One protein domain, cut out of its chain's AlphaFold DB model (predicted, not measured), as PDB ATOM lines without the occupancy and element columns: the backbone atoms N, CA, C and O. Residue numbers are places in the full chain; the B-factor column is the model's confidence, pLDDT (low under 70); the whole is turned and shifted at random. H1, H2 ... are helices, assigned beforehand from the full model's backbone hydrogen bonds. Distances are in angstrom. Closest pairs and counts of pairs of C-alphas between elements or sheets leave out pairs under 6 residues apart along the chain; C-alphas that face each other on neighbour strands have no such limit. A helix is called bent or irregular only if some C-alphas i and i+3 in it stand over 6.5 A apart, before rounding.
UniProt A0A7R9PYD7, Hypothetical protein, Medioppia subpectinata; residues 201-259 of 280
ATOM      1  N   ALA A 201     141.822 216.658 212.519       57.66
ATOM      2  CA  ALA A 201     142.539 215.569 213.157       57.66
ATOM      3  C   ALA A 201     143.638 216.132 214.071       57.66
ATOM      4  O   ALA A 201     144.434 216.978 213.649       57.66
ATOM      5  N   THR A 202     143.670 215.682 215.327       57.44
ATOM      6  CA  THR A 202     144.783 215.961 216.237       57.44
ATOM      7  C   THR A 202     146.098 215.580 215.550       57.44
ATOM      8  O   THR A 202     146.124 214.771 214.621       57.44
ATOM      9  N   ALA A 203     147.228 216.140 215.988       57.69
ATOM     10  CA  ALA A 203     148.543 215.902 215.376       57.69
ATOM     11  C   ALA A 203     148.965 214.410 215.275       57.69
ATOM     12  O   ALA A 203     149.975 214.099 214.644       57.69
ATOM     13  N   SER A 204     148.189 213.473 215.827       61.69
ATOM     14  CA  SER A 204     148.339 212.021 215.700       61.69
ATOM     15  C   SER A 204     147.556 211.376 214.546       61.69
ATOM     16  O   SER A 204     148.026 210.378 214.004       61.69
ATOM     17  N   ASP A 205     146.411 211.927 214.133       69.94
ATOM     18  CA  ASP A 205     145.425 211.189 213.332       69.94
ATOM     19  C   ASP A 205     145.534 211.533 211.834       69.94
ATOM     20  O   ASP A 205     145.744 212.684 211.440       69.94
ATOM     21  N   PHE A 206     145.430 210.518 210.968       74.38
ATOM     22  CA  PHE A 206     145.473 210.667 209.510       74.38
ATOM     23  C   PHE A 206     144.484 209.707 208.853       74.38
ATOM     24  O   PHE A 206     144.696 208.497 208.843       74.38
ATOM     25  N   VAL A 207     143.407 210.262 208.297       76.88
ATOM     26  CA  VAL A 207     142.351 209.502 207.621       76.88
ATOM     27  C   VAL A 207     142.383 209.830 206.134       76.88
ATOM     28  O   VAL A 207     142.293 210.994 205.748       76.88
ATOM     29  N   MET A 208     142.491 208.801 205.295       79.50
ATOM     30  CA  MET A 208     142.323 208.905 203.845       79.50
ATOM     31  C   MET A 208     141.125 208.050 203.452       79.50
ATOM     32  O   MET A 208     141.065 206.873 203.799       79.50
ATOM     33  N   LYS A 209     140.163 208.654 202.755       81.50
ATOM     34  CA  LYS A 209     139.002 207.947 202.216       81.50
ATOM     35  C   LYS A 209     139.295 207.594 200.765       81.50
ATOM     36  O   LYS A 209     139.693 208.461 199.995       81.50
ATOM     37  N   PHE A 210     139.099 206.330 200.417       84.25
ATOM     38  CA  PHE A 210     139.236 205.839 199.052       84.25
ATOM     39  C   PHE A 210     137.856 205.461 198.535       84.25
ATOM     40  O   PHE A 210     137.115 204.745 199.209       84.25
ATOM     41  N   SER A 211     137.515 205.930 197.341       85.00
ATOM     42  CA  SER A 211     136.261 205.591 196.680       85.00
ATOM     43  C   SER A 211     136.557 204.994 195.316       85.00
ATOM     44  O   SER A 211     137.050 205.675 194.427       85.00
ATOM     45  N   LEU A 212     136.196 203.727 195.116       85.75
ATOM     46  CA  LEU A 212     136.329 203.044 193.822       85.75
ATOM     47  C   LEU A 212     135.377 203.592 192.739       85.75
ATOM     48  O   LEU A 212     135.386 203.115 191.602       85.75
ATOM     49  N   LEU A 213     134.508 204.538 193.105       84.12
ATOM     50  CA  LEU A 213     133.623 205.258 192.190       84.12
ATOM     51  C   LEU A 213     134.280 206.535 191.652       84.12
ATOM     52  O   LEU A 213     133.860 207.035 190.612       84.12
ATOM     53  N   GLU A 214     135.290 207.059 192.346       84.88
ATOM     54  CA  GLU A 214     136.053 208.223 191.904       84.88
ATOM     55  C   GLU A 214     137.135 207.792 190.908       84.88
ATOM     56  O   GLU A 214     137.801 206.769 191.095       84.88
ATOM     57  N   SER A 215     137.330 208.584 189.848       85.50
ATOM     58  CA  SER A 215     138.323 208.312 188.797       85.50
ATOM     59  C   SER A 215     139.731 208.127 189.355       85.50
ATOM     60  O   SER A 215     140.470 207.260 188.894       85.50
ATOM     61  N   ASP A 216     140.070 208.903 190.382       86.88
ATOM     62  CA  ASP A 216     141.427 209.028 190.912       86.88
ATOM     63  C   ASP A 216     141.888 207.769 191.653       86.88
ATOM     64  O   ASP A 216     143.081 207.483 191.704       86.88
ATOM     65  N   TRP A 217     140.946 206.987 192.190       88.50
ATOM     66  CA  TRP A 217     141.218 205.754 192.938       88.50
ATOM     67  C   TRP A 217     140.783 204.493 192.195       88.50
ATOM     68  O   TRP A 217     140.933 203.386 192.714       88.50
ATOM     69  N   ASN A 218     140.264 204.631 190.973       90.19
ATOM     70  CA  ASN A 218     139.737 203.514 190.195       90.19
ATOM     71  C   ASN A 218     140.803 202.439 189.904       90.19
ATOM     72  O   ASN A 218     140.468 201.259 189.859       90.19
ATOM     73  N   PHE A 219     142.083 202.826 189.804       90.69
ATOM     74  CA  PHE A 219     143.221 201.913 189.617       90.69
ATOM     75  C   PHE A 219     143.379 200.888 190.754       90.69
ATOM     76  O   PHE A 219     143.993 199.841 190.568       90.69
ATOM     77  N   LEU A 220     142.815 201.150 191.940       90.94
ATOM     78  CA  LEU A 220     142.842 200.188 193.043       90.94
ATOM     79  C   LEU A 220     142.062 198.908 192.709       90.94
ATOM     80  O   LEU A 220     142.367 197.868 193.285       90.94
ATOM     81  N   LYS A 221     141.108 198.960 191.764       89.62
ATOM     82  CA  LYS A 221     140.374 197.777 191.278       89.62
ATOM     83  C   LYS A 221     141.284 196.734 190.639       89.62
ATOM     84  O   LYS A 221     140.952 195.554 190.685       89.62
ATOM     85  N   ASP A 222     142.425 197.158 190.099       91.38
ATOM     86  CA  ASP A 222     143.356 196.272 189.400       91.38
ATOM     87  C   ASP A 222     144.156 195.390 190.376       91.38
ATOM     88  O   ASP A 222     144.706 194.364 189.983       91.38
ATOM     89  N   HIS A 223     144.174 195.731 191.672       92.25
ATOM     90  CA  HIS A 223     144.721 194.871 192.721       92.25
ATOM     91  C   HIS A 223     143.659 193.875 193.220       92.25
ATOM     92  O   HIS A 223     143.188 193.918 194.361       92.25
ATOM     93  N   ALA A 224     143.262 192.975 192.319       92.25
ATOM     94  CA  ALA A 224     142.312 191.908 192.593       92.25
ATOM     95  C   ALA A 224     143.042 190.586 192.879       92.25
ATOM     96  O   ALA A 224     143.747 190.057 192.022       92.25
ATOM     97  N   ILE A 225     142.844 190.035 194.076       91.31
ATOM     98  CA  ILE A 225     143.381 188.733 194.493       91.31
ATOM     99  C   ILE A 225     142.188 187.836 194.815       91.31
ATOM    100  O   ILE A 225     141.295 188.236 195.561       91.31
ATOM    101  N   ASP A 226     142.132 186.652 194.201       89.19
ATOM    102  CA  ASP A 226     141.018 185.698 194.324       89.19
ATOM    103  C   ASP A 226     139.631 186.333 194.085       89.19
ATOM    104  O   ASP A 226     138.654 186.068 194.787       89.19
ATOM    105  N   GLY A 227     139.551 187.233 193.096       88.19
ATOM    106  CA  GLY A 227     138.312 187.921 192.714       88.19
ATOM    107  C   GLY A 227     137.859 189.024 193.678       88.19
ATOM    108  O   GLY A 227     136.800 189.614 193.470       88.19
ATOM    109  N   ARG A 228     138.645 189.338 194.714       88.69
ATOM    110  CA  ARG A 228     138.384 190.442 195.646       88.69
ATOM    111  C   ARG A 228     139.352 191.582 195.382       88.69
ATOM    112  O   ARG A 228     140.559 191.369 195.318       88.69
ATOM    113  N   VAL A 229     138.827 192.799 195.291       89.50
ATOM    114  CA  VAL A 229     139.648 194.014 195.255       89.50
ATOM    115  C   VAL A 229     140.160 194.273 196.669       89.50
ATOM    116  O   VAL A 229     139.424 194.778 197.517       89.50
ATOM    117  N   LEU A 230     141.398 193.867 196.940       89.19
ATOM    118  CA  LEU A 230     142.045 194.090 198.230       89.19
ATOM    119  C   LEU A 230     142.834 195.391 198.165       89.19
ATOM    120  O   LEU A 230     143.477 195.676 197.157       89.19
ATOM    121  N   PHE A 231     142.841 196.175 199.241       88.88
ATOM    122  CA  PHE A 231     143.725 197.334 199.284       88.88
ATOM    123  C   PHE A 231     145.192 196.854 199.274       88.88
ATOM    124  O   PHE A 231     145.547 195.987 200.079       88.88
ATOM    125  N   PRO A 232     146.057 197.357 198.372       90.62
ATOM    126  CA  PRO A 232     147.438 196.897 198.290       90.62
ATOM    127  C   PRO A 232     148.182 197.098 199.610       90.62
ATOM    128  O   PRO A 232     148.155 198.186 200.185       90.62
ATOM    129  N   ALA A 233     148.946 196.095 200.051       87.12
ATOM    130  CA  ALA A 233     149.781 196.222 201.249       87.12
ATOM    131  C   ALA A 233     150.799 197.380 201.130       87.12
ATOM    132  O   ALA A 233     151.112 198.063 202.104       87.12
ATOM    133  N   THR A 234     151.265 197.653 199.908       89.19
ATOM    134  CA  THR A 234     152.107 198.811 199.570       89.19
ATOM    135  C   THR A 234     151.380 200.149 199.729       89.19
ATOM    136  O   THR A 234     152.017 201.161 200.024       89.19
ATOM    137  N   GLY A 235     150.050 200.167 199.615       88.38
ATOM    138  CA  GLY A 235     149.209 201.331 199.880       88.38
ATOM    139  C   GLY A 235     149.286 201.784 201.339       88.38
ATOM    140  O   GLY A 235     149.378 202.984 201.596       88.38
ATOM    141  N   TYR A 236     149.358 200.853 202.297       86.94
ATOM    142  CA  TYR A 236     149.551 201.192 203.715       86.94
ATOM    143  C   TYR A 236     150.898 201.881 203.962       86.94
ATOM    144  O   TYR A 236     150.967 202.871 204.694       86.94
ATOM    145  N   LEU A 237     151.963 201.409 203.303       87.56
ATOM    146  CA  LEU A 237     153.282 202.048 203.368       87.56
ATOM    147  C   LEU A 237     153.241 203.462 202.778       87.56
ATOM    148  O   LEU A 237     153.784 204.395 203.369       87.56
ATOM    149  N   LEU A 238     152.541 203.647 201.653       87.12
ATOM    150  CA  LEU A 238     152.343 204.959 201.039       87.12
ATOM    151  C   LEU A 238     151.577 205.916 201.966       87.12
ATOM    152  O   LEU A 238     151.950 207.082 202.084       87.12
ATOM    153  N   MET A 239     150.532 205.440 202.647       86.19
ATOM    154  CA  MET A 239     149.780 206.235 203.623       86.19
ATOM    155  C   MET A 239     150.654 206.655 204.808       86.19
ATOM    156  O   MET A 239     150.655 207.832 205.177       86.19
ATOM    157  N   ALA A 240     151.444 205.731 205.362       85.62
ATOM    158  CA  ALA A 240     152.379 206.027 206.446       85.62
ATOM    159  C   ALA A 240     153.445 207.051 206.018       85.62
ATOM    160  O   ALA A 240     153.737 207.995 206.755       85.62
ATOM    161  N   TRP A 241     153.977 206.921 204.800       85.56
ATOM    162  CA  TRP A 241     154.948 207.867 204.252       85.56
ATOM    163  C   TRP A 241     154.333 209.253 204.013       85.56
ATOM    164  O   TRP A 241     154.930 210.263 204.390       85.56
ATOM    165  N   ARG A 242     153.100 209.325 203.486       84.75
ATOM    166  CA  ARG A 242     152.347 210.587 203.339       84.75
ATOM    167  C   ARG A 242     152.119 211.265 204.681       84.75
ATOM    168  O   ARG A 242     152.270 212.482 204.778       84.75
ATOM    169  N   ARG A 243     151.818 210.493 205.726       81.38
ATOM    170  CA  ARG A 243     151.687 211.043 207.075       81.38
ATOM    171  C   ARG A 243     153.016 211.582 207.598       81.38
ATOM    172  O   ARG A 243     153.054 212.711 208.081       81.38
ATOM    173  N   LEU A 244     154.104 210.826 207.467       84.00
ATOM    174  CA  LEU A 244     155.436 211.296 207.857       84.00
ATOM    175  C   LEU A 244     155.800 212.612 207.147       84.00
ATOM    176  O   LEU A 244     156.367 213.506 207.774       84.00
ATOM    177  N   ALA A 245     155.428 212.749 205.872       83.50
ATOM    178  CA  ALA A 245     155.610 213.982 205.112       83.50
ATOM    179  C   ALA A 245     154.812 215.160 205.650       83.50
ATOM    180  O   ALA A 245     155.389 216.214 205.925       83.50
ATOM    181  N   ALA A 246     153.523 214.946 205.905       80.00
ATOM    182  CA  ALA A 246     152.665 215.953 206.514       80.00
ATOM    183  C   ALA A 246     153.188 216.399 207.893       80.00
ATOM    184  O   ALA A 246     153.222 217.594 208.170       80.00
ATOM    185  N   MET A 247     153.663 215.469 208.734       79.81
ATOM    186  CA  MET A 247     154.242 215.791 210.050       79.81
ATOM    187  C   MET A 247     155.513 216.641 209.954       79.81
ATOM    188  O   MET A 247     155.765 217.464 210.829       79.81
ATOM    189  N   LYS A 248     156.316 216.457 208.901       81.25
ATOM    190  CA  LYS A 248     157.520 217.257 208.636       81.25
ATOM    191  C   LYS A 248     157.232 218.565 207.885       81.25
ATOM    192  O   LYS A 248     158.173 219.276 207.550       81.25
ATOM    193  N   GLY A 249     155.964 218.870 207.592       79.38
ATOM    194  CA  GLY A 249     155.572 220.051 206.819       79.38
ATOM    195  C   GLY A 249     156.021 220.008 205.354       79.38
ATOM    196  O   GLY A 249     156.127 221.055 204.721       79.38
ATOM    197  N   GLN A 250     156.313 218.820 204.810       78.81
ATOM    198  CA  GLN A 250     156.785 218.671 203.435       78.81
ATOM    199  C   GLN A 250     155.642 218.237 202.503       78.81
ATOM    200  O   GLN A 250     154.960 217.249 202.784       78.81
ATOM    201  N   PRO A 251     155.428 218.944 201.376       66.31
ATOM    202  CA  PRO A 251     154.279 218.714 200.502       66.31
ATOM    203  C   PRO A 251     154.446 217.506 199.568       66.31
ATOM    204  O   PRO A 251     153.457 217.012 199.028       66.31
ATOM    205  N   THR A 252     155.673 217.017 199.355       68.06
ATOM    206  CA  THR A 252     155.971 215.970 198.368       68.06
ATOM    207  C   THR A 252     156.760 214.811 198.980       68.06
ATOM    208  O   THR A 252     157.803 214.990 199.607       68.06
ATOM    209  N   LEU A 253     156.282 213.586 198.751       69.75
ATOM    210  CA  LEU A 253     156.901 212.342 199.234       69.75
ATOM    211  C   LEU A 253     158.392 212.160 198.886       69.75
ATOM    212  O   LEU A 253     159.135 211.726 199.768       69.75
ATOM    213  N   PRO A 254     158.875 212.501 197.668       67.06
ATOM    214  CA  PRO A 254     160.259 212.231 197.267       67.06
ATOM    215  C   PRO A 254     161.319 212.962 198.102       67.06
ATOM    216  O   PRO A 254     162.489 212.605 198.045       67.06
ATOM    217  N   SER A 255     160.926 213.978 198.876       63.16
ATOM    218  CA  SER A 255     161.839 214.765 199.710       63.16
ATOM    219  C   SER A 255     162.191 214.106 201.056       63.16
ATOM    220  O   SER A 255     163.050 214.610 201.781       63.16
ATOM    221  N   ILE A 256     161.586 212.951 201.379       71.94
ATOM    222  CA  ILE A 256     161.783 212.254 202.658       71.94
ATOM    223  C   ILE A 256     162.353 210.866 202.442       71.94
ATOM    224  O   ILE A 256     161.632 209.926 202.105       71.94
ATOM    225  N   ALA A 257     163.632 210.715 202.770       73.62
ATOM    226  CA  ALA A 257     164.198 209.407 203.058       73.62
ATOM    227  C   ALA A 257     163.578 208.852 204.352       73.62
ATOM    228  O   ALA A 257     163.494 209.542 205.375       73.62
ATOM    229  N   TRP A 258     163.143 207.596 204.309       73.94
ATOM    230  CA  TRP A 258     162.571 206.892 205.450       73.94
ATOM    231  C   TRP A 258     163.140 205.475 205.525       73.94
ATOM    232  O   TRP A 258     163.576 204.913 204.523       73.94
ATOM    233  N   SER A 259     163.167 204.906 206.728       79.50
ATOM    234  CA  SER A 259     163.569 203.516 206.949       79.50
ATOM    235  C   SER A 259     162.460 202.780 207.686       79.50
ATOM    236  O   SER A 259     161.929 203.269 208.686       79.50
TER     237      SER A 259
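This is residues 201 to 259 of the 280 residues of the protein "Hypothetical protein" of Medioppia subpectinata (UniProt A0A7R9PYD7). With little regular structure, this is a loose chain in which the extended stretch 201 to 214 leads to the small helix H1, a turn at residues 224 to 229 folds back into the longer helix H2, and residues 248 to 259 trail from its end. The printed part has 59 residues with two named helices, H1 then H2, and no named strand; the class is all helix, with 23 residues in named elements. It is loose, with a radius of gyration of the C-alphas of 13.6 A, and only just elongated, spanning 38 by 25 by 19 A.

H1, residues 215 to 222, begins at C-alpha 215 (138.323, 208.312, 188.797); it is irregular, C-alphas 216 and 219 being 7.5 A apart. H2, residues 233 to 247, is 21.9 A long and ends at C-alpha 247 (154.242, 215.791, 210.050).

H1 and H2 are apart, joined by a short link of 10 residues. In that link, residues 224 to 225 pair antiparallel with residues 228 to 229. Of O i to N i+4 pairs, H1 has 0 of 4 within hydrogen-bond range, against 4 of 5 for O i to N i+3; H2 has 10 of 11.

The two C-alphas farthest apart, of Asp 226 and Gly 249, are 39.3 A apart. The printed part has no cut. Residues 201 to 205 and 251 to 255 have pLDDT under 70.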